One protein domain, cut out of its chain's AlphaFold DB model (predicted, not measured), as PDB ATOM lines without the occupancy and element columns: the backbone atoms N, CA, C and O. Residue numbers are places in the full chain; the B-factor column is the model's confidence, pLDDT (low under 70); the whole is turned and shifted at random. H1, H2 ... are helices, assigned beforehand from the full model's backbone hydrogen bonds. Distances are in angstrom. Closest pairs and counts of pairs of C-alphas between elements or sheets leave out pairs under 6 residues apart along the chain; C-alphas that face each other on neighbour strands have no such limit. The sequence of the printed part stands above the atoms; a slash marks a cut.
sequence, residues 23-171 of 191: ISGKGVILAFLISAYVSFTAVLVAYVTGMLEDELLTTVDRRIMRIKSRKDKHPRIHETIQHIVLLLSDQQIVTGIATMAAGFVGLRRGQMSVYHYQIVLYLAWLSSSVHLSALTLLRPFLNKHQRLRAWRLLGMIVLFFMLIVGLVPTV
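AT A GLANCE: This is residues 23 to 171 of the 191 residues of an uncharacterized protein of Aureobasidium pullulans (UniProt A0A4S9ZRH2). Four long helices form an elongated up-and-down bundle, each running against the one before: H3 and H4 side by side in the middle, H1 on one side, H5 on the other. Short H2 sits away from them in the loop between H1 and H3. The printed part has 149 residues, with five named helices in the order H1 to H5 holding 120 of them and no named strand; the class is all helix, and the whole is only just compact, close to loose, with a radius of gyration of the C-alphas of 17.4 A and spans of 56 by 29 by 28 A.

IN THESE COORDINATES: H1, residues 26 to 49, begins at C-alpha (-0.245, -30.156, 43.384) and spans 33.6 A. H2 is residues 59 to 63, H3 75 to 108, 49.6 A, and H4 114 to 144, 43.2 A. H5, 146 to 171, 37.4 A, ends at C-alpha (16.040, -17.868, 60.342). H4 has a kink of 67 degrees near residue 138.

HOW THE PARTS SIT: Hubs H3 and H4 touch as a hairpin, closest C-alphas Gly 96 and Ala 124, 5.1 A. H1 touches H3, closest C-alphas Ser 39 and Val 85, 5.7 A. H4 and H5 form a hairpin, a shallow tilt of 23 degrees, closest C-alphas Leu 142 and Arg 149, 5.4 A. H1 and H5 are apart. Every O i to N i+4 pair is within hydrogen-bond range in H1, H2 and H3, 24 of 27 in H4, 19 of 22 in H5.

THE WHOLE: The printed part has no cut. The H2 to H3 link is long, 11 residues. Residues 23 to 25 have pLDDT under 70.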
ATOM      1  N   ILE A  23      -2.821 -21.632  43.964       56.03
ATOM      2  CA  ILE A  23      -1.450 -21.099  44.013       56.03
ATOM      3  C   ILE A  23      -0.433 -22.203  44.322       56.03
ATOM      4  O   ILE A  23       0.602 -22.308  43.668       56.03
ATOM      5  N   SER A  24      -0.733 -23.045  45.315       60.44
ATOM      6  CA  SER A  24       0.107 -24.173  45.747       60.44
ATOM      7  C   SER A  24      -0.556 -25.511  45.395       60.44
ATOM      8  O   SER A  24      -0.457 -26.514  46.102       60.44
ATOM      9  N   GLY A  25      -1.302 -25.526  44.291       67.75
ATOM     10  CA  GLY A  25      -1.927 -26.733  43.777       67.75
ATOM     11  C   GLY A  25      -0.879 -27.766  43.390       67.75
ATOM     12  O   GLY A  25       0.112 -27.450  42.727       67.75
ATOM     13  N   LYS A  26      -1.131 -29.032  43.733       71.62
ATOM     14  CA  LYS A  26      -0.245 -30.156  43.384       71.62
ATOM     15  C   LYS A  26       0.094 -30.183  41.888       71.62
ATOM     16  O   LYS A  26       1.221 -30.500  41.535       71.62
ATOM     17  N   GLY A  27      -0.855 -29.812  41.023       81.06
ATOM     18  CA  GLY A  27      -0.654 -29.752  39.572       81.06
ATOM     19  C   GLY A  27       0.323 -28.661  39.126       81.06
ATOM     20  O   GLY A  27       1.197 -28.937  38.308       81.06
ATOM     21  N   VAL A  28       0.227 -27.452  39.692       81.00
ATOM     22  CA  VAL A  28       1.130 -26.333  39.366       81.00
ATOM     23  C   VAL A  28       2.555 -26.667  39.798       81.00
ATOM     24  O   VAL A  28       3.488 -26.556  39.005       81.00
ATOM     25  N   ILE A  29       2.706 -27.166  41.028       85.38
ATOM     26  CA  ILE A  29       3.994 -27.604  41.575       85.38
ATOM     27  C   ILE A  29       4.579 -28.730  40.718       85.38
ATOM     28  O   ILE A  29       5.750 -28.681  40.353       85.38
ATOM     29  N   LEU A  30       3.770 -29.727  40.350       88.50
ATOM     30  CA  LEU A  30       4.219 -30.852  39.534       88.50
ATOM     31  C   LEU A  30       4.668 -30.405  38.138       88.50
ATOM     32  O   LEU A  30       5.731 -30.819  37.686       88.50
ATOM     33  N   ALA A  31       3.899 -29.548  37.467       89.00
ATOM     34  CA  ALA A  31       4.258 -29.032  36.148       89.00
ATOM     35  C   ALA A  31       5.563 -28.223  36.190       89.00
ATOM     36  O   ALA A  31       6.415 -28.375  35.312       89.00
ATOM     37  N   PHE A  32       5.736 -27.410  37.234       89.12
ATOM     38  CA  PHE A  32       6.957 -26.655  37.482       89.12
ATOM     39  C   PHE A  32       8.166 -27.572  37.738       89.12
ATOM     40  O   PHE A  32       9.225 -27.393  37.139       89.12
ATOM     41  N   LEU A  33       8.002 -28.610  38.566       92.00
ATOM     42  CA  LEU A  33       9.051 -29.600  38.819       92.00
ATOM     43  C   LEU A  33       9.431 -30.359  37.545       92.00
ATOM     44  O   LEU A  33      10.615 -30.497  37.249       92.00
ATOM     45  N   ILE A  34       8.447 -30.820  36.769       92.81
ATOM     46  CA  ILE A  34       8.694 -31.533  35.511       92.81
ATOM     47  C   ILE A  34       9.497 -30.648  34.558       92.81
ATOM     48  O   ILE A  34      10.528 -31.089  34.051       92.81
ATOM     49  N   SER A  35       9.085 -29.397  34.339       91.88
ATOM     50  CA  SER A  35       9.822 -28.495  33.448       91.88
ATOM     51  C   SER A  35      11.235 -28.201  33.971       91.88
ATOM     52  O   SER A  35      12.168 -28.082  33.172       91.88
ATOM     53  N   ALA A  36      11.426 -28.143  35.293       92.19
ATOM     54  CA  ALA A  36      12.729 -27.910  35.913       92.19
ATOM     55  C   ALA A  36      13.666 -29.105  35.705       92.19
ATOM     56  O   ALA A  36      14.801 -28.930  35.257       92.19
ATOM     57  N   TYR A  37      13.175 -30.324  35.940       92.50
ATOM     58  CA  TYR A  37      13.938 -31.551  35.725       92.50
ATOM     59  C   TYR A  37      14.236 -31.808  34.252       92.50
ATOM     60  O   TYR A  37      15.349 -32.222  33.929       92.50
ATOM     61  N   VAL A  38      13.295 -31.529  33.346       93.19
ATOM     62  CA  VAL A  38      13.539 -31.636  31.900       93.19
ATOM     63  C   VAL A  38      14.628 -30.650  31.475       93.19
ATOM     64  O   VAL A  38      15.554 -31.044  30.772       93.19
ATOM     65  N   SER A  39      14.576 -29.401  31.947       91.88
ATOM     66  CA  SER A  39      15.601 -28.392  31.652       91.88
ATOM     67  C   SER A  39      16.978 -28.800  32.181       91.88
ATOM     68  O   SER A  39      17.958 -28.807  31.436       91.88
ATOM     69  N   PHE A  40      17.054 -29.226  33.446       91.38
ATOM     70  CA  PHE A  40      18.301 -29.693  34.052       91.38
ATOM     71  C   PHE A  40      18.878 -30.906  33.315       91.38
ATOM     72  O   PHE A  40      20.068 -30.944  33.001       91.38
ATOM     73  N   THR A  41      18.025 -31.873  32.970       91.69
ATOM     74  CA  THR A  41      18.428 -33.064  32.216       91.69
ATOM     75  C   THR A  41      18.908 -32.691  30.818       91.69
ATOM     76  O   THR A  41      19.918 -33.222  30.371       91.69
ATOM     77  N   ALA A  42      18.251 -31.750  30.135       92.38
ATOM     78  CA  ALA A  42      18.691 -31.270  28.828       92.38
ATOM     79  C   ALA A  42      20.085 -30.628  28.900       92.38
ATOM     80  O   ALA A  42      20.932 -30.929  28.061       92.38
ATOM     81  N   VAL A  43      20.358 -29.812  29.928       91.88
ATOM     82  CA  VAL A  43      21.694 -29.237  30.172       91.88
ATOM     83  C   VAL A  43      22.727 -30.336  30.437       91.88
ATOM     84  O   VAL A  43      23.803 -30.324  29.838       91.88
ATOM     85  N   LEU A  44      22.398 -31.318  31.280       91.44
ATOM     86  CA  LEU A  44      23.298 -32.428  31.600       91.44
ATOM     87  C   LEU A  44      23.605 -33.286  30.367       91.44
ATOM     88  O   LEU A  44      24.764 -33.597  30.098       91.44
ATOM     89  N   VAL A  45      22.580 -33.632  29.586       90.44
ATOM     90  CA  VAL A  45      22.724 -34.379  28.331       90.44
ATOM     91  C   VAL A  45      23.582 -33.592  27.352       90.44
ATOM     92  O   VAL A  45      24.499 -34.166  26.770       90.44
ATOM     93  N   ALA A  46      23.353 -32.287  27.196       90.00
ATOM     94  CA  ALA A  46      24.164 -31.439  26.329       90.00
ATOM     95  C   ALA A  46      25.645 -31.465  26.723       90.00
ATOM     96  O   ALA A  46      26.516 -31.593  25.862       90.00
ATOM     97  N   TYR A  47      25.919 -31.403  28.028       89.44
ATOM     98  CA  TYR A  47      27.267 -31.438  28.575       89.44
ATOM     99  C   TYR A  47      27.948 -32.798  28.357       89.44
ATOM    100  O   TYR A  47      29.016 -32.852  27.748       89.44
ATOM    101  N   VAL A  48      27.309 -33.909  28.744       88.44
ATOM    102  CA  VAL A  48      27.882 -35.264  28.610       88.44
ATOM    103  C   VAL A  48      28.059 -35.675  27.144       88.44
ATOM    104  O   VAL A  48      29.042 -36.323  26.787       88.44
ATOM    105  N   THR A  49      27.134 -35.281  26.266       86.50
ATOM    106  CA  THR A  49      27.220 -35.581  24.824       86.50
ATOM    107  C   THR A  49      28.170 -34.652  24.065       86.50
ATOM    108  O   THR A  49      28.459 -34.905  22.892       86.50
ATOM    109  N   GLY A  50      28.682 -33.595  24.705       85.00
ATOM    110  CA  GLY A  50      29.549 -32.608  24.068       85.00
ATOM    111  C   GLY A  50      28.827 -31.729  23.041       85.00
ATOM    112  O   GLY A  50      29.466 -31.214  22.127       85.00
ATOM    113  N   MET A  51      27.509 -31.535  23.163       86.81
ATOM    114  CA  MET A  51      26.711 -30.594  22.353       86.81
ATOM    115  C   MET A  51      26.871 -29.137  22.826       86.81
ATOM    116  O   MET A  51      25.952 -28.331  22.698       86.81
ATOM    117  N   LEU A  52      28.026 -28.803  23.399       84.75
ATOM    118  CA  LEU A  52      28.370 -27.480  23.911       84.75
ATOM    119  C   LEU A  52      29.319 -26.763  22.957       84.75
ATOM    120  O   LEU A  52      29.985 -27.384  22.130       84.75
ATOM    121  N   GLU A  53      29.413 -25.447  23.106       84.25
ATOM    122  CA  GLU A  53      30.473 -24.692  22.454       84.25
ATOM    123  C   GLU A  53      31.839 -24.998  23.076       84.25
ATOM    124  O   GLU A  53      31.961 -25.184  24.286       84.25
ATOM    125  N   ASP A  54      32.888 -25.008  22.250       82.00
ATOM    126  CA  ASP A  54      34.256 -25.280  22.699       82.00
ATOM    127  C   ASP A  54      34.763 -24.313  23.775       82.00
ATOM    128  O   ASP A  54      35.602 -24.717  24.580       82.00
ATOM    129  N   GLU A  55      34.229 -23.085  23.809       84.00
ATOM    130  CA  GLU A  55      34.501 -22.057  24.826       84.00
ATOM    131  C   GLU A  55      34.001 -22.461  26.225       84.00
ATOM    132  O   GLU A  55      34.556 -22.028  27.232       84.00
ATOM    133  N   LEU A  56      32.970 -23.308  26.304       84.19
ATOM    134  CA  LEU A  56      32.375 -23.756  27.567       84.19
ATOM    135  C   LEU A  56      33.071 -24.986  28.155       84.19
ATOM    136  O   LEU A  56      32.836 -25.319  29.312       84.19
ATOM    137  N   LEU A  57      33.905 -25.673  27.368       84.62
ATOM    138  CA  LEU A  57      34.632 -26.858  27.811       84.62
ATOM    139  C   LEU A  57      35.947 -26.450  28.469       84.62
ATOM    140  O   LEU A  57      36.915 -26.075  27.799       84.62
ATOM    141  N   THR A  58      35.994 -26.600  29.785       85.62
ATOM    142  CA  THR A  58      37.163 -26.321  30.614       85.62
ATOM    143  C   THR A  58      38.289 -27.317  30.311       85.62
ATOM    144  O   THR A  58      38.065 -28.447  29.868       85.62
ATOM    145  N   THR A  59      39.536 -26.952  30.615       82.19
ATOM    146  CA  THR A  59      40.695 -27.856  30.479       82.19
ATOM    147  C   THR A  59      40.510 -29.162  31.260       82.19
ATOM    148  O   THR A  59      40.914 -30.228  30.793       82.19
ATOM    149  N   VAL A  60      39.854 -29.091  32.423       84.12
ATOM    150  CA  VAL A  60      39.482 -30.251  33.249       84.12
ATOM    151  C   VAL A  60      38.518 -31.175  32.501       84.12
ATOM    152  O   VAL A  60      38.764 -32.378  32.433       84.12
ATOM    153  N   ASP A  61      37.491 -30.625  31.852       85.94
ATOM    154  CA  ASP A  61      36.496 -31.396  31.094       85.94
ATOM    155  C   ASP A  61      37.152 -32.180  29.947       85.94
ATOM    156  O   ASP A  61      36.842 -33.344  29.687       85.94
ATOM    157  N   ARG A  62      38.136 -31.564  29.283       83.62
ATOM    158  CA  ARG A  62      38.866 -32.195  28.175       83.62
ATOM    159  C   ARG A  62      39.871 -33.240  28.653       83.62
ATOM    160  O   ARG A  62      40.021 -34.278  28.010       83.62
ATOM    161  N   ARG A  63      40.585 -32.970  29.751       82.25
ATOM    162  CA  ARG A  63      41.692 -33.816  30.226       82.25
ATOM    163  C   ARG A  63      41.222 -34.972  31.109       82.25
ATOM    164  O   ARG A  63      41.707 -36.085  30.930       82.25
ATOM    165  N   ILE A  64      40.298 -34.715  32.032       87.31
ATOM    166  CA  ILE A  64      39.788 -35.711  32.984       87.31
ATOM    167  C   ILE A  64      38.541 -36.387  32.415       87.31
ATOM    168  O   ILE A  64      38.522 -37.607  32.274       87.31
ATOM    169  N   MET A  65      37.535 -35.607  32.009       82.69
ATOM    170  CA  MET A  65      36.245 -36.157  31.560       82.69
ATOM    171  C   MET A  65      36.262 -36.610  30.090       82.69
ATOM    172  O   MET A  65      35.334 -37.272  29.633       82.69
ATOM    173  N   ARG A  66      37.334 -36.294  29.343       82.12
ATOM    174  CA  ARG A  66      37.538 -36.647  27.923       82.12
ATOM    175  C   ARG A  66      36.375 -36.227  27.010       82.12
ATOM    176  O   ARG A  66      36.178 -36.815  25.942       82.12
ATOM    177  N   ILE A  67      35.633 -35.188  27.395       83.31
ATOM    178  CA  ILE A  67      34.518 -34.654  26.612       83.31
ATOM    179  C   ILE A  67      35.089 -33.811  25.466       83.31
ATOM    180  O   ILE A  67      35.959 -32.960  25.662       83.31
ATOM    181  N   LYS A  68      34.612 -34.065  24.245       81.75
ATOM    182  CA  LYS A  68      34.955 -33.294  23.042       81.75
ATOM    183  C   LYS A  68      33.698 -32.628  22.504       81.75
ATOM    184  O   LYS A  68      32.643 -33.258  22.500       81.75
ATOM    185  N   SER A  69      33.836 -31.404  22.006       84.38
ATOM    186  CA  SER A  69      32.774 -30.725  21.265       84.38
ATOM    187  C   SER A  69      32.385 -31.560  20.046       84.38
ATOM    188  O   SER A  69      33.231 -31.988  19.259       84.38
ATOM    189  N   ARG A  70      31.094 -31.864  19.937       82.56
ATOM    190  CA  ARG A  70      30.482 -32.634  18.845       82.56
ATOM    191  C   ARG A  70      29.430 -31.818  18.096       82.56
ATOM    192  O   ARG A  70      28.747 -32.374  17.234       82.56
ATOM    193  N   LYS A  71      29.298 -30.522  18.403       81.44
ATOM    194  CA  LYS A  71      28.283 -29.638  17.812       81.44
ATOM    195  C   LYS A  71      28.328 -29.650  16.279       81.44
ATOM    196  O   LYS A  71      27.284 -29.768  15.648       81.44
ATOM    197  N   ASP A  72      29.527 -29.665  15.694       81.50
ATOM    198  CA  ASP A  72      29.714 -29.607  14.238       81.50
ATOM    199  C   ASP A  72      29.266 -30.902  13.545       81.50
ATOM    200  O   ASP A  72      28.849 -30.890  12.390       81.50
ATOM    201  N   LYS A  73      29.293 -32.032  14.266       85.00
ATOM    202  CA  LYS A  73      28.811 -33.323  13.760       85.00
ATOM    203  C   LYS A  73      27.283 -33.425  13.804       85.00
ATOM    204  O   LYS A  73      26.692 -34.101  12.967       85.00
ATOM    205  N   HIS A  74      26.643 -32.781  14.781       87.38
ATOM    206  CA  HIS A  74      25.196 -32.853  14.996       87.38
ATOM    207  C   HIS A  74      24.575 -31.460  15.227       87.38
ATOM    208  O   HIS A  74      24.018 -31.204  16.300       87.38
ATOM    209  N   PRO A  75      24.591 -30.569  14.217       88.06
ATOM    210  CA  PRO A  75      24.161 -29.178  14.379       88.06
ATOM    211  C   PRO A  75      22.681 -29.052  14.764       88.06
ATOM    212  O   PRO A  75      22.332 -28.260  15.633       88.06
ATOM    213  N   ARG A  76      21.813 -29.904  14.198       89.75
ATOM    214  CA  ARG A  76      20.371 -29.912  14.505       89.75
ATOM    215  C   ARG A  76      20.077 -30.260  15.965       89.75
ATOM    216  O   ARG A  76      19.168 -29.689  16.559       89.75
ATOM    217  N   ILE A  77      20.827 -31.202  16.542       88.75
ATOM    218  CA  ILE A  77      20.640 -31.626  17.939       88.75
ATOM    219  C   ILE A  77      21.078 -30.500  18.872       88.75
ATOM    220  O   ILE A  77      20.349 -30.165  19.800       88.75
ATOM    221  N   HIS A  78      22.227 -29.885  18.588       90.19
ATOM    222  CA  HIS A  78      22.716 -28.729  19.331       90.19
ATOM    223  C   HIS A  78      21.704 -27.571  19.317       90.19
ATOM    224  O   HIS A  78      21.334 -27.082  20.381       90.19
ATOM    225  N   GLU A  79      21.192 -27.192  18.143       90.25
ATOM    226  CA  GLU A  79      20.189 -26.126  18.011       90.25
ATOM    227  C   GLU A  79      18.888 -26.460  18.759       90.25
ATOM    228  O   GLU A  79      18.343 -25.625  19.480       90.25
ATOM    229  N   THR A  80      18.426 -27.710  18.662       91.81
ATOM    230  CA  THR A  80      17.217 -28.175  19.358       91.81
ATOM    231  C   THR A  80      17.384 -28.105  20.875       91.81
ATOM    232  O   THR A  80      16.526 -27.556  21.564       91.81
ATOM    233  N   ILE A  81      18.496 -28.617  21.408       90.94
ATOM    234  CA  ILE A  81      18.817 -28.545  22.840       90.94
ATOM    235  C   ILE A  81      18.903 -27.088  23.287       90.94
ATOM    236  O   ILE A  81      18.327 -26.732  24.312       90.94
ATOM    237  N   GLN A  82      19.585 -26.240  22.513       92.25
ATOM    238  CA  GLN A  82      19.709 -24.818  22.809       92.25
ATOM    239  C   GLN A  82      18.331 -24.157  22.919       92.25
ATOM    240  O   GLN A  82      18.070 -23.471  23.904       92.25
ATOM    241  N   HIS A  83      17.427 -24.399  21.964       91.69
ATOM    242  CA  HIS A  83      16.064 -23.864  21.996       91.69
ATOM    243  C   HIS A  83      15.240 -24.404  23.168       91.69
ATOM    244  O   HIS A  83      14.569 -23.624  23.841       91.69
ATOM    245  N   ILE A  84      15.316 -25.705  23.460       92.19
ATOM    246  CA  ILE A  84      14.618 -26.308  24.605       92.19
ATOM    247  C   ILE A  84      15.089 -25.669  25.914       92.19
ATOM    248  O   ILE A  84      14.269 -25.213  26.708       92.19
ATOM    249  N   VAL A  85      16.406 -25.596  26.127       92.94
ATOM    250  CA  VAL A  85      16.996 -25.001  27.332       92.94
ATOM    251  C   VAL A  85      16.628 -23.521  27.434       92.94
ATOM    252  O   VAL A  85      16.290 -23.051  28.518       92.94
ATOM    253  N   LEU A  86      16.631 -22.790  26.318       92.62
ATOM    254  CA  LEU A  86      16.246 -21.381  26.254       92.62
ATOM    255  C   LEU A  86      14.792 -21.173  26.695       92.62
ATOM    256  O   LEU A  86      14.557 -20.366  27.599       92.62
ATOM    257  N   LEU A  87      13.850 -21.921  26.111       92.81
ATOM    258  CA  LEU A  87      12.416 -21.822  26.402       92.81
ATOM    259  C   LEU A  87      12.088 -22.253  27.834       92.81
ATOM    260  O   LEU A  87      11.421 -21.521  28.565       92.81
ATOM    261  N   LEU A  88      12.588 -23.415  28.265       92.06
ATOM    262  CA  LEU A  88      12.313 -23.925  29.608       92.06
ATOM    263  C   LEU A  88      12.933 -23.032  30.684       92.06
ATOM    264  O   LEU A  88      12.316 -22.810  31.718       92.06
ATOM    265  N   SER A  89      14.120 -22.473  30.442       92.69
ATOM    266  CA  SER A  89      14.770 -21.538  31.366       92.69
ATOM    267  C   SER A  89      13.991 -20.225  31.539       92.69
ATOM    268  O   SER A  89      13.922 -19.704  32.656       92.69
ATOM    269  N   ASP A  90      13.364 -19.710  30.475       91.81
ATOM    270  CA  ASP A  90      12.466 -18.547  30.569       91.81
ATOM    271  C   ASP A  90      11.169 -18.884  31.301       91.81
ATOM    272  O   ASP A  90      10.675 -18.091  32.102       91.81
ATOM    273  N   GLN A  91      10.634 -20.087  31.091       92.75
ATOM    274  CA  GLN A  91       9.504 -20.550  31.882       92.75
ATOM    275  C   GLN A  91       9.875 -20.603  33.370       92.75
ATOM    276  O   GLN A  91       9.100 -20.107  34.188       92.75
ATOM    277  N   GLN A  92      11.047 -21.150  33.727       93.50
ATOM    278  CA  GLN A  92      11.479 -21.267  35.124       93.50
ATOM    279  C   GLN A  92      11.493 -19.914  35.826       93.50
ATOM    280  O   GLN A  92      10.879 -19.767  36.873       93.50
ATOM    281  N   ILE A  93      12.121 -18.896  35.237       94.44
ATOM    282  CA  ILE A  93      12.263 -17.600  35.912       94.44
ATOM    283  C   ILE A  93      10.915 -16.914  36.155       94.44
ATOM    284  O   ILE A  93      10.668 -16.415  37.252       94.44
ATOM    285  N   VAL A  94      10.013 -16.947  35.168       93.62
ATOM    286  CA  VAL A  94       8.680 -16.341  35.283       93.62
ATOM    287  C   VAL A  94       7.846 -17.084  36.322       93.62
ATOM    288  O   VAL A  94       7.244 -16.465  37.198       93.62
ATOM    289  N   THR A  95       7.835 -18.415  36.254       92.31
ATOM    290  CA  THR A  95       7.059 -19.248  37.181       92.31
ATOM    291  C   THR A  95       7.629 -19.227  38.599       92.31
ATOM    292  O   THR A  95       6.857 -19.177  39.554       92.31
ATOM    293  N   GLY A  96       8.950 -19.152  38.763       93.62
ATOM    294  CA  GLY A  96       9.614 -18.963  40.051       93.62
ATOM    295  C   GLY A  96       9.239 -17.634  40.710       93.62
ATOM    296  O   GLY A  96       8.850 -17.621  41.877       93.62
ATOM    297  N   ILE A  97       9.265 -16.523  39.958       95.25
ATOM    298  CA  ILE A  97       8.841 -15.201  40.459       95.25
ATOM    299  C   ILE A  97       7.357 -15.221  40.840       95.25
ATOM    300  O   ILE A  97       6.995 -14.756  41.920       95.25
ATOM    301  N   ALA A  98       6.501 -15.784  39.983       93.19
ATOM    302  CA  ALA A  98       5.068 -15.883  40.249       93.19
ATOM    303  C   ALA A  98       4.781 -16.696  41.521       93.19
ATOM    304  O   ALA A  98       4.008 -16.258  42.372       93.19
ATOM    305  N   THR A  99       5.452 -17.838  41.685       91.75
ATOM    306  CA  THR A  99       5.301 -18.712  42.856       91.75
ATOM    307  C   THR A  99       5.759 -18.006  44.135       91.75
ATOM    308  O   THR A  99       5.053 -18.047  45.140       91.75
ATOM    309  N   MET A 100       6.882 -17.279  44.094       93.56
ATOM    310  CA  MET A 100       7.357 -16.468  45.224       93.56
ATOM    311  C   MET A 100       6.389 -15.337  45.582       93.56
ATOM    312  O   MET A 100       6.055 -15.154  46.752       93.56
ATOM    313  N   ALA A 101       5.898 -14.595  44.585       93.44
ATOM    314  CA  ALA A 101       4.930 -13.520  44.798       93.44
ATOM    315  C   ALA A 101       3.651 -14.050  45.457       93.44
ATOM    316  O   ALA A 101       3.135 -13.464  46.411       93.44
ATOM    317  N   ALA A 102       3.168 -15.191  44.975       90.00
ATOM    318  CA  ALA A 102       1.988 -15.836  45.509       90.00
ATOM    319  C   ALA A 102       2.224 -16.373  46.935       90.00
ATOM    320  O   ALA A 102       1.360 -16.205  47.795       90.00
ATOM    321  N   GLY A 103       3.423 -16.896  47.225       88.88
ATOM    322  CA  GLY A 103       3.850 -17.259  48.579       88.88
ATOM    323  C   GLY A 103       3.814 -16.079  49.557       88.88
ATOM    324  O   GLY A 103       3.269 -16.201  50.654       88.88
ATOM    325  N   PHE A 104       4.311 -14.907  49.151       90.25
ATOM    326  CA  PHE A 104       4.256 -13.691  49.975       90.25
ATOM    327  C   PHE A 104       2.830 -13.208  50.235       90.25
ATOM    328  O   PHE A 104       2.496 -12.833  51.361       90.25
ATOM    329  N   VAL A 105       1.974 -13.214  49.212       89.00
ATOM    330  CA  VAL A 105       0.564 -12.832  49.371       89.00
ATOM    331  C   VAL A 105      -0.162 -13.818  50.287       89.00
ATOM    332  O   VAL A 105      -0.899 -13.377  51.171       89.00
ATOM    333  N   GLY A 106       0.079 -15.121  50.112       84.12
ATOM    334  CA  GLY A 106      -0.506 -16.184  50.924       84.12
ATOM    335  C   GLY A 106      -0.122 -16.075  52.399       84.12
ATOM    336  O   GLY A 106      -1.006 -16.118  53.258       84.12
ATOM    337  N   LEU A 107       1.163 -15.845  52.698       82.25
ATOM    338  CA  LEU A 107       1.624 -15.595  54.067       82.25
ATOM    339  C   LEU A 107       0.986 -14.344  54.668       82.25
ATOM    340  O   LEU A 107       0.432 -14.398  55.762       82.25
ATOM    341  N   ARG A 108       1.018 -13.215  53.947       83.19
ATOM    342  CA  ARG A 108       0.493 -11.933  54.446       83.19
ATOM    343  C   ARG A 108      -1.001 -11.994  54.769       83.19
ATOM    344  O   ARG A 108      -1.468 -11.267  55.639       83.19
ATOM    345  N   ARG A 109      -1.763 -12.820  54.047       79.94
ATOM    346  CA  ARG A 109      -3.208 -13.001  54.253       79.94
ATOM    347  C   ARG A 109      -3.556 -14.124  55.236       79.94
ATOM    348  O   ARG A 109      -4.737 -14.350  55.473       79.94
ATOM    349  N   GLY A 110      -2.567 -14.839  55.781       74.44
ATOM    350  CA  GLY A 110      -2.797 -15.991  56.663       74.44
ATOM    351  C   GLY A 110      -3.469 -17.183  55.965       74.44
ATOM    352  O   GLY A 110      -4.054 -18.035  56.628       74.44
ATOM    353  N   GLN A 111      -3.411 -17.242  54.631       73.50
ATOM    354  CA  GLN A 111      -4.027 -18.290  53.800       73.50
ATOM    355  C   GLN A 111      -3.044 -19.411  53.440       73.50
ATOM    356  O   GLN A 111      -3.371 -20.313  52.676       73.50
ATOM    357  N   MET A 112      -1.807 -19.332  53.926       76.38
ATOM    358  CA  MET A 112      -0.754 -20.280  53.595       76.38
ATOM    359  C   MET A 112      -0.059 -20.735  54.867       76.38
ATOM    360  O   MET A 112       0.448 -19.923  55.636       76.38
ATOM    361  N   SER A 113      -0.019 -22.049  55.081       78.88
ATOM    362  CA  SER A 113       0.768 -22.633  56.166       78.88
ATOM    363  C   SER A 113       2.266 -22.464  55.904       78.88
ATOM    364  O   SER A 113       2.693 -22.510  54.747       78.88
ATOM    365  N   VAL A 114       3.058 -22.454  56.976       81.88
ATOM    366  CA  VAL A 114       4.531 -22.493  56.940       81.88
ATOM    367  C   VAL A 114       5.059 -23.604  56.023       81.88
ATOM    368  O   VAL A 114       5.958 -23.363  55.222       81.88
ATOM    369  N   TYR A 115       4.449 -24.794  56.075       80.50
ATOM    370  CA  TYR A 115       4.829 -25.943  55.247       80.50
ATOM    371  C   TYR A 115       4.755 -25.644  53.740       80.50
ATOM    372  O   TYR A 115       5.743 -25.779  53.019       80.50
ATOM    373  N   HIS A 116       3.600 -25.176  53.254       81.44
ATOM    374  CA  HIS A 116       3.436 -24.801  51.843       81.44
ATOM    375  C   HIS A 116       4.384 -23.677  51.432       81.44
ATOM    376  O   HIS A 116       4.897 -23.679  50.314       81.44
ATOM    377  N   TYR A 117       4.661 -22.729  52.327       86.12
ATOM    378  CA  TYR A 117       5.617 -21.668  52.035       86.12
ATOM    379  C   TYR A 117       7.059 -22.186  51.916       86.12
ATOM    380  O   TYR A 117       7.786 -21.757  51.023       86.12
ATOM    381  N   GLN A 118       7.470 -23.161  52.734       88.81
ATOM    382  CA  GLN A 118       8.765 -23.829  52.556       88.81
ATOM    383  C   GLN A 118       8.867 -24.521  51.192       88.81
ATOM    384  O   GLN A 118       9.902 -24.416  50.537       88.81
ATOM    385  N   ILE A 119       7.789 -25.157  50.717       89.06
ATOM    386  CA  ILE A 119       7.751 -25.713  49.356       89.06
ATOM    387  C   ILE A 119       8.004 -24.611  48.324       89.06
ATOM    388  O   ILE A 119       8.851 -24.786  47.452       89.06
ATOM    389  N   VAL A 120       7.332 -23.461  48.438       91.31
ATOM    390  CA  VAL A 120       7.557 -22.310  47.545       91.31
ATOM    391  C   VAL A 120       9.023 -21.867  47.542       91.31
ATOM    392  O   VAL A 120       9.589 -21.671  46.464       91.31
ATOM    393  N   LEU A 121       9.666 -21.781  48.711       92.75
ATOM    394  CA  LEU A 121      11.091 -21.450  48.801       92.75
ATOM    395  C   LEU A 121      11.970 -22.481  48.082       92.75
ATOM    396  O   LEU A 121      12.872 -22.099  47.335       92.75
ATOM    397  N   TYR A 122      11.705 -23.780  48.252       92.50
ATOM    398  CA  TYR A 122      12.455 -24.830  47.555       92.50
ATOM    399  C   TYR A 122      12.260 -24.781  46.037       92.50
ATOM    400  O   TYR A 122      13.222 -24.964  45.289       92.50
ATOM    401  N   LEU A 123      11.048 -24.483  45.566       93.25
ATOM    402  CA  LEU A 123      10.775 -24.308  44.140       93.25
ATOM    403  C   LEU A 123      11.535 -23.111  43.562       93.25
ATOM    404  O   LEU A 123      12.095 -23.212  42.473       93.25
ATOM    405  N   ALA A 124      11.618 -22.004  44.296       94.50
ATOM    406  CA  ALA A 124      12.394 -20.840  43.883       94.50
ATOM    407  C   ALA A 124      13.908 -21.121  43.849       94.50
ATOM    408  O   ALA A 124      14.585 -20.730  42.895       94.50
ATOM    409  N   TRP A 125      14.435 -21.866  44.827       94.88
ATOM    410  CA  TRP A 125      15.818 -22.361  44.812       94.88
ATOM    411  C   TRP A 125      16.105 -23.242  43.593       94.88
ATOM    412  O   TRP A 125      17.117 -23.054  42.906       94.88
ATOM    413  N   LEU A 126      15.201 -24.177  43.291       94.19
ATOM    414  CA  LEU A 126      15.299 -25.033  42.114       94.19
ATOM    415  C   LEU A 126      15.258 -24.201  40.827       94.19
ATOM    416  O   LEU A 126      16.123 -24.365  39.967       94.19
ATOM    417  N   SER A 127      14.310 -23.263  40.726       94.56
ATOM    418  CA  SER A 127      14.179 -22.324  39.608       94.56
ATOM    419  C   SER A 127      15.491 -21.599  39.323       94.56
ATOM    420  O   SER A 127      15.950 -21.557  38.182       94.56
ATOM    421  N   SER A 128      16.091 -21.012  40.365       93.50
ATOM    422  CA  SER A 128      17.333 -20.247  40.258       93.50
ATOM    423  C   SER A 128      18.488 -21.142  39.802       93.50
ATOM    424  O   SER A 128      19.190 -20.811  38.846       93.50
ATOM    425  N   SER A 129      18.622 -22.330  40.398       92.62
ATOM    426  CA  SER A 129      19.683 -23.290  40.065       92.62
ATOM    427  C   SER A 129      19.596 -23.786  38.615       92.62
ATOM    428  O   SER A 129      20.597 -23.811  37.890       92.62
ATOM    429  N   VAL A 130      18.391 -24.142  38.157       93.25
ATOM    430  CA  VAL A 130      18.147 -24.597  36.779       93.25
ATOM    431  C   VAL A 130      18.375 -23.462  35.783       93.25
ATOM    432  O   VAL A 130      19.042 -23.662  34.766       93.25
ATOM    433  N   HIS A 131      17.883 -22.256  36.076       92.81
ATOM    434  CA  HIS A 131      18.089 -21.100  35.206       92.81
ATOM    435  C   HIS A 131      19.573 -20.723  35.101       92.81
ATOM    436  O   HIS A 131      20.055 -20.459  34.001       92.81
ATOM    437  N   LEU A 132      20.326 -20.752  36.207       93.00
ATOM    438  CA  LEU A 132      21.769 -20.499  36.198       93.00
ATOM    439  C   LEU A 132      22.520 -21.538  35.354       93.00
ATOM    440  O   LEU A 132      23.363 -21.179  34.536       93.00
ATOM    441  N   SER A 133      22.161 -22.816  35.490       91.88
ATOM    442  CA  SER A 133      22.733 -23.900  34.679       91.88
ATOM    443  C   SER A 133      22.472 -23.685  33.183       91.88
ATOM    444  O   SER A 133      23.375 -23.829  32.357       91.88
ATOM    445  N   ALA A 134      21.256 -23.261  32.831       92.75
ATOM    446  CA  ALA A 134      20.894 -22.903  31.466       92.75
ATOM    447  C   ALA A 134      21.670 -21.679  30.947       92.75
ATOM    448  O   ALA A 134      22.120 -21.690  29.803       92.75
ATOM    449  N   LEU A 135      21.866 -20.637  31.765       92.19
ATOM    450  CA  LEU A 135      22.650 -19.456  31.385       92.19
ATOM    451  C   LEU A 135      24.109 -19.802  31.087       92.19
ATOM    452  O   LEU A 135      24.670 -19.253  30.140       92.19
ATOM    453  N   THR A 136      24.710 -20.719  31.849       90.81
ATOM    454  CA  THR A 136      26.077 -21.193  31.589       90.81
ATOM    455  C   THR A 136      26.181 -21.824  30.205       90.81
ATOM    456  O   THR A 136      27.085 -21.485  29.444       90.81
ATOM    457  N   LEU A 137      25.219 -22.678  29.842       89.56
ATOM    458  CA  LEU A 137      25.159 -23.312  28.523       89.56
ATOM    459  C   LEU A 137      24.885 -22.301  27.400       89.56
ATOM    460  O   LEU A 137      25.490 -22.368  26.334       89.56
ATOM    461  N   LEU A 138      23.985 -21.348  27.636       91.44
ATOM    462  CA  LEU A 138      23.555 -20.353  26.649       91.44
ATOM    463  C   LEU A 138      24.489 -19.141  26.552       91.44
ATOM    464  O   LEU A 138      24.253 -18.259  25.724       91.44
ATOM    465  N   ARG A 139      25.535 -19.057  27.380       92.00
ATOM    466  CA  ARG A 139      26.419 -17.886  27.473       92.00
ATOM    467  C   ARG A 139      26.936 -17.405  26.110       92.00
ATOM    468  O   ARG A 139      26.813 -16.204  25.855       92.00
ATOM    469  N   PRO A 140      27.461 -18.258  25.213       90.06
ATOM    470  CA  PRO A 140      28.001 -17.773  23.945       90.06
ATOM    471  C   PRO A 140      26.904 -17.245  23.004       90.06
ATOM    472  O   PRO A 140      27.070 -16.201  22.369       90.06
ATOM    473  N   PHE A 141      25.737 -17.899  22.987       89.56
ATOM    474  CA  PHE A 141      24.553 -17.438  22.261       89.56
ATOM    475  C   PHE A 141      24.049 -16.080  22.784       89.56
ATOM    476  O   PHE A 141      23.747 -15.172  22.005       89.56
ATOM    477  N   LEU A 142      24.000 -15.907  24.107       90.31
ATOM    478  CA  LEU A 142      23.525 -14.685  24.763       90.31
ATOM    479  C   LEU A 142      24.532 -13.530  24.691       90.31
ATOM    480  O   LEU A 142      24.126 -12.370  24.704       90.31
ATOM    481  N   ASN A 143      25.830 -13.812  24.566       91.31
ATOM    482  CA  ASN A 143      26.840 -12.780  24.322       91.31
ATOM    483  C   ASN A 143      26.628 -12.081  22.972       91.31
ATOM    484  O   ASN A 143      26.880 -10.882  22.865       91.31
ATOM    485  N   LYS A 144      26.090 -12.801  21.978       93.12
ATOM    486  CA  LYS A 144      25.663 -12.228  20.692       93.12
ATOM    487  C   LYS A 144      24.343 -11.450  20.809       93.12
ATOM    488  O   LYS A 144      24.115 -10.520  20.045       93.12
ATOM    489  N   HIS A 145      23.505 -11.769  21.800       92.88
ATOM    490  CA  HIS A 145      22.183 -11.169  22.017       92.88
ATOM    491  C   HIS A 145      22.079 -10.455  23.375       92.88
ATOM    492  O   HIS A 145      21.367 -10.883  24.288       92.88
ATOM    493  N   GLN A 146      22.761  -9.315  23.507       90.19
ATOM    494  CA  GLN A 146      22.904  -8.606  24.787       90.19
ATOM    495  C   GLN A 146      21.574  -8.209  25.450       90.19
ATOM    496  O   GLN A 146      21.472  -8.259  26.674       90.19
ATOM    497  N   ARG A 147      20.542  -7.855  24.669       92.62
ATOM    498  CA  ARG A 147      19.210  -7.513  25.207       92.62
ATOM    499  C   ARG A 147      18.539  -8.709  25.888       92.62
ATOM    500  O   ARG A 147      18.034  -8.565  26.997       92.62
ATOM    501  N   LEU A 148      18.591  -9.889  25.261       89.94
ATOM    502  CA  LEU A 148      18.066 -11.131  25.846       89.94
ATOM    503  C   LEU A 148      18.821 -11.489  27.129       89.94
ATOM    504  O   LEU A 148      18.212 -11.866  28.128       89.94
ATOM    505  N   ARG A 149      20.147 -11.308  27.125       91.88
ATOM    506  CA  ARG A 149      20.983 -11.504  28.313       91.88
ATOM    507  C   ARG A 149      20.576 -10.571  29.454       91.88
ATOM    508  O   ARG A 149      20.431 -11.031  30.580       91.88
ATOM    509  N   ALA A 150      20.375  -9.284  29.171       92.94
ATOM    510  CA  ALA A 150      20.006  -8.290  30.177       92.94
ATOM    511  C   ALA A 150      18.649  -8.599  30.828       92.94
ATOM    512  O   ALA A 150      18.550  -8.570  32.050       92.94
ATOM    513  N   TRP A 151      17.636  -8.966  30.033       92.50
ATOM    514  CA  TRP A 151      16.322  -9.368  30.552       92.50
ATOM    515  C   TRP A 151      16.410 -10.585  31.484       92.50
ATOM    516  O   TRP A 151      15.857 -10.571  32.583       92.50
ATOM    517  N   ARG A 152      17.163 -11.614  31.081       92.38
ATOM    518  CA  ARG A 152      17.357 -12.829  31.888       92.38
ATOM    519  C   ARG A 152      18.101 -12.546  33.194       92.38
ATOM    520  O   ARG A 152      17.701 -13.035  34.245       92.38
ATOM    521  N   LEU A 153      19.147 -11.717  33.145       91.81
ATOM    522  CA  LEU A 153      19.879 -11.295  34.342       91.81
ATOM    523  C   LEU A 153      18.999 -10.477  35.287       91.81
ATOM    524  O   LEU A 153      19.022 -10.719  36.490       91.81
ATOM    525  N   LEU A 154      18.195  -9.556  34.753       95.00
ATOM    526  CA  LEU A 154      17.248  -8.778  35.546       95.00
ATOM    527  C   LEU A 154      16.265  -9.694  36.279       95.00
ATOM    528  O   LEU A 154      16.126  -9.585  37.494       95.00
ATOM    529  N   GLY A 155      15.625 -10.627  35.569       93.38
ATOM    530  CA  GLY A 155      14.694 -11.560  36.202       93.38
ATOM    531  C   GLY A 155      15.370 -12.449  37.255       93.38
ATOM    532  O   GLY A 155      14.763 -12.738  38.282       93.38
ATOM    533  N   MET A 156      16.642 -12.820  37.062       93.12
ATOM    534  CA  MET A 156      17.389 -13.616  38.044       93.12
ATOM    535  C   MET A 156      17.674 -12.799  39.301       93.12
ATOM    536  O   MET A 156      17.496 -13.301  40.405       93.12
ATOM    537  N   ILE A 157      18.069 -11.533  39.144       94.81
ATOM    538  CA  ILE A 157      18.287 -10.612  40.266       94.81
ATOM    539  C   ILE A 157      16.988 -10.423  41.056       94.81
ATOM    540  O   ILE A 157      17.007 -10.484  42.283       94.81
ATOM    541  N   VAL A 158      15.855 -10.254  40.365       96.75
ATOM    542  CA  VAL A 158      14.537 -10.134  41.005       96.75
ATOM    543  C   VAL A 158      14.194 -11.399  41.788       96.75
ATOM    544  O   VAL A 158      13.883 -11.310  42.974       96.75
ATOM    545  N   LEU A 159      14.294 -12.577  41.163       95.06
ATOM    546  CA  LEU A 159      14.008 -13.849  41.828       95.06
ATOM    547  C   LEU A 159      14.935 -14.088  43.028       95.06
ATOM    548  O   LEU A 159      14.475 -14.521  44.079       95.06
ATOM    549  N   PHE A 160      16.223 -13.771  42.891       93.69
ATOM    550  CA  PHE A 160      17.212 -13.904  43.958       93.69
ATOM    551  C   PHE A 160      16.912 -12.974  45.138       93.69
ATOM    552  O   PHE A 160      16.951 -13.406  46.289       93.69
ATOM    553  N   PHE A 161      16.545 -11.719  44.872       96.25
ATOM    554  CA  PHE A 161      16.148 -10.781  45.920       96.25
ATOM    555  C   PHE A 161      14.877 -11.245  46.643       96.25
ATOM    556  O   PHE A 161      14.838 -11.252  47.873       96.25
ATOM    557  N   MET A 162      13.863 -11.703  45.897       96.31
ATOM    558  CA  MET A 162      12.671 -12.309  46.497       96.31
ATOM    559  C   MET A 162      13.041 -13.528  47.345       96.31
ATOM    560  O   MET A 162      12.516 -13.684  48.440       96.31
ATOM    561  N   LEU A 163      13.965 -14.374  46.889       95.12
ATOM    562  CA  LEU A 163      14.404 -15.544  47.644       95.12
ATOM    563  C   LEU A 163      15.083 -15.161  48.965       95.12
ATOM    564  O   LEU A 163      14.758 -15.744  49.994       95.12
ATOM    565  N   ILE A 164      15.957 -14.148  48.966       94.94
ATOM    566  CA  ILE A 164      16.584 -13.628  50.192       94.94
ATOM    567  C   ILE A 164      15.518 -13.140  51.172       94.94
ATOM    568  O   ILE A 164      15.504 -13.572  52.322       94.94
ATOM    569  N   VAL A 165      14.608 -12.276  50.712       94.62
ATOM    570  CA  VAL A 165      13.509 -11.760  51.545       94.62
ATOM    571  C   VAL A 165      12.664 -12.912  52.084       94.62
ATOM    572  O   VAL A 165      12.283 -12.910  53.253       94.62
ATOM    573  N   GLY A 166      12.412 -13.926  51.257       90.81
ATOM    574  CA  GLY A 166      11.614 -15.073  51.650       90.81
ATOM    575  C   GLY A 166      12.284 -16.007  52.655       90.81
ATOM    576  O   GLY A 166      11.566 -16.678  53.396       90.81
ATOM    577  N   LEU A 167      13.618 -16.014  52.724       91.94
ATOM    578  CA  LEU A 167      14.397 -16.773  53.703       91.94
ATOM    579  C   LEU A 167      14.483 -16.081  55.068       91.94
ATOM    580  O   LEU A 167      14.643 -16.780  56.065       91.94
ATOM    581  N   VAL A 168      14.332 -14.754  55.149       90.00
ATOM    582  CA  VAL A 168      14.390 -13.996  56.418       90.00
ATOM    583  C   VAL A 168      13.570 -14.634  57.545       90.00
ATOM    584  O   VAL A 168      14.142 -14.888  58.605       90.00
ATOM    585  N   PRO A 169      12.272 -14.944  57.367       84.56
ATOM    586  CA  PRO A 169      11.486 -15.472  58.470       84.56
ATOM    587  C   PRO A 169      11.896 -16.907  58.844       84.56
ATOM    588  O   PRO A 169      11.697 -17.293  59.987       84.56
ATOM    589  N   THR A 170      12.554 -17.658  57.949       84.50
ATOM    590  CA  THR A 170      13.039 -19.028  58.220       84.50
ATOM    591  C   THR A 170      14.249 -19.101  59.152       84.50
ATOM    592  O   THR A 170      14.593 -20.182  59.618       84.50
ATOM    593  N   VAL A 171      14.891 -17.961  59.428       83.94
ATOM    594  CA  VAL A 171      16.040 -17.868  60.342       83.94
ATOM    595  C   VAL A 171      15.602 -17.922  61.810       83.94
ATOM    596  O   VAL A 171      16.397 -18.296  62.669       83.94
TER     597      VAL A 171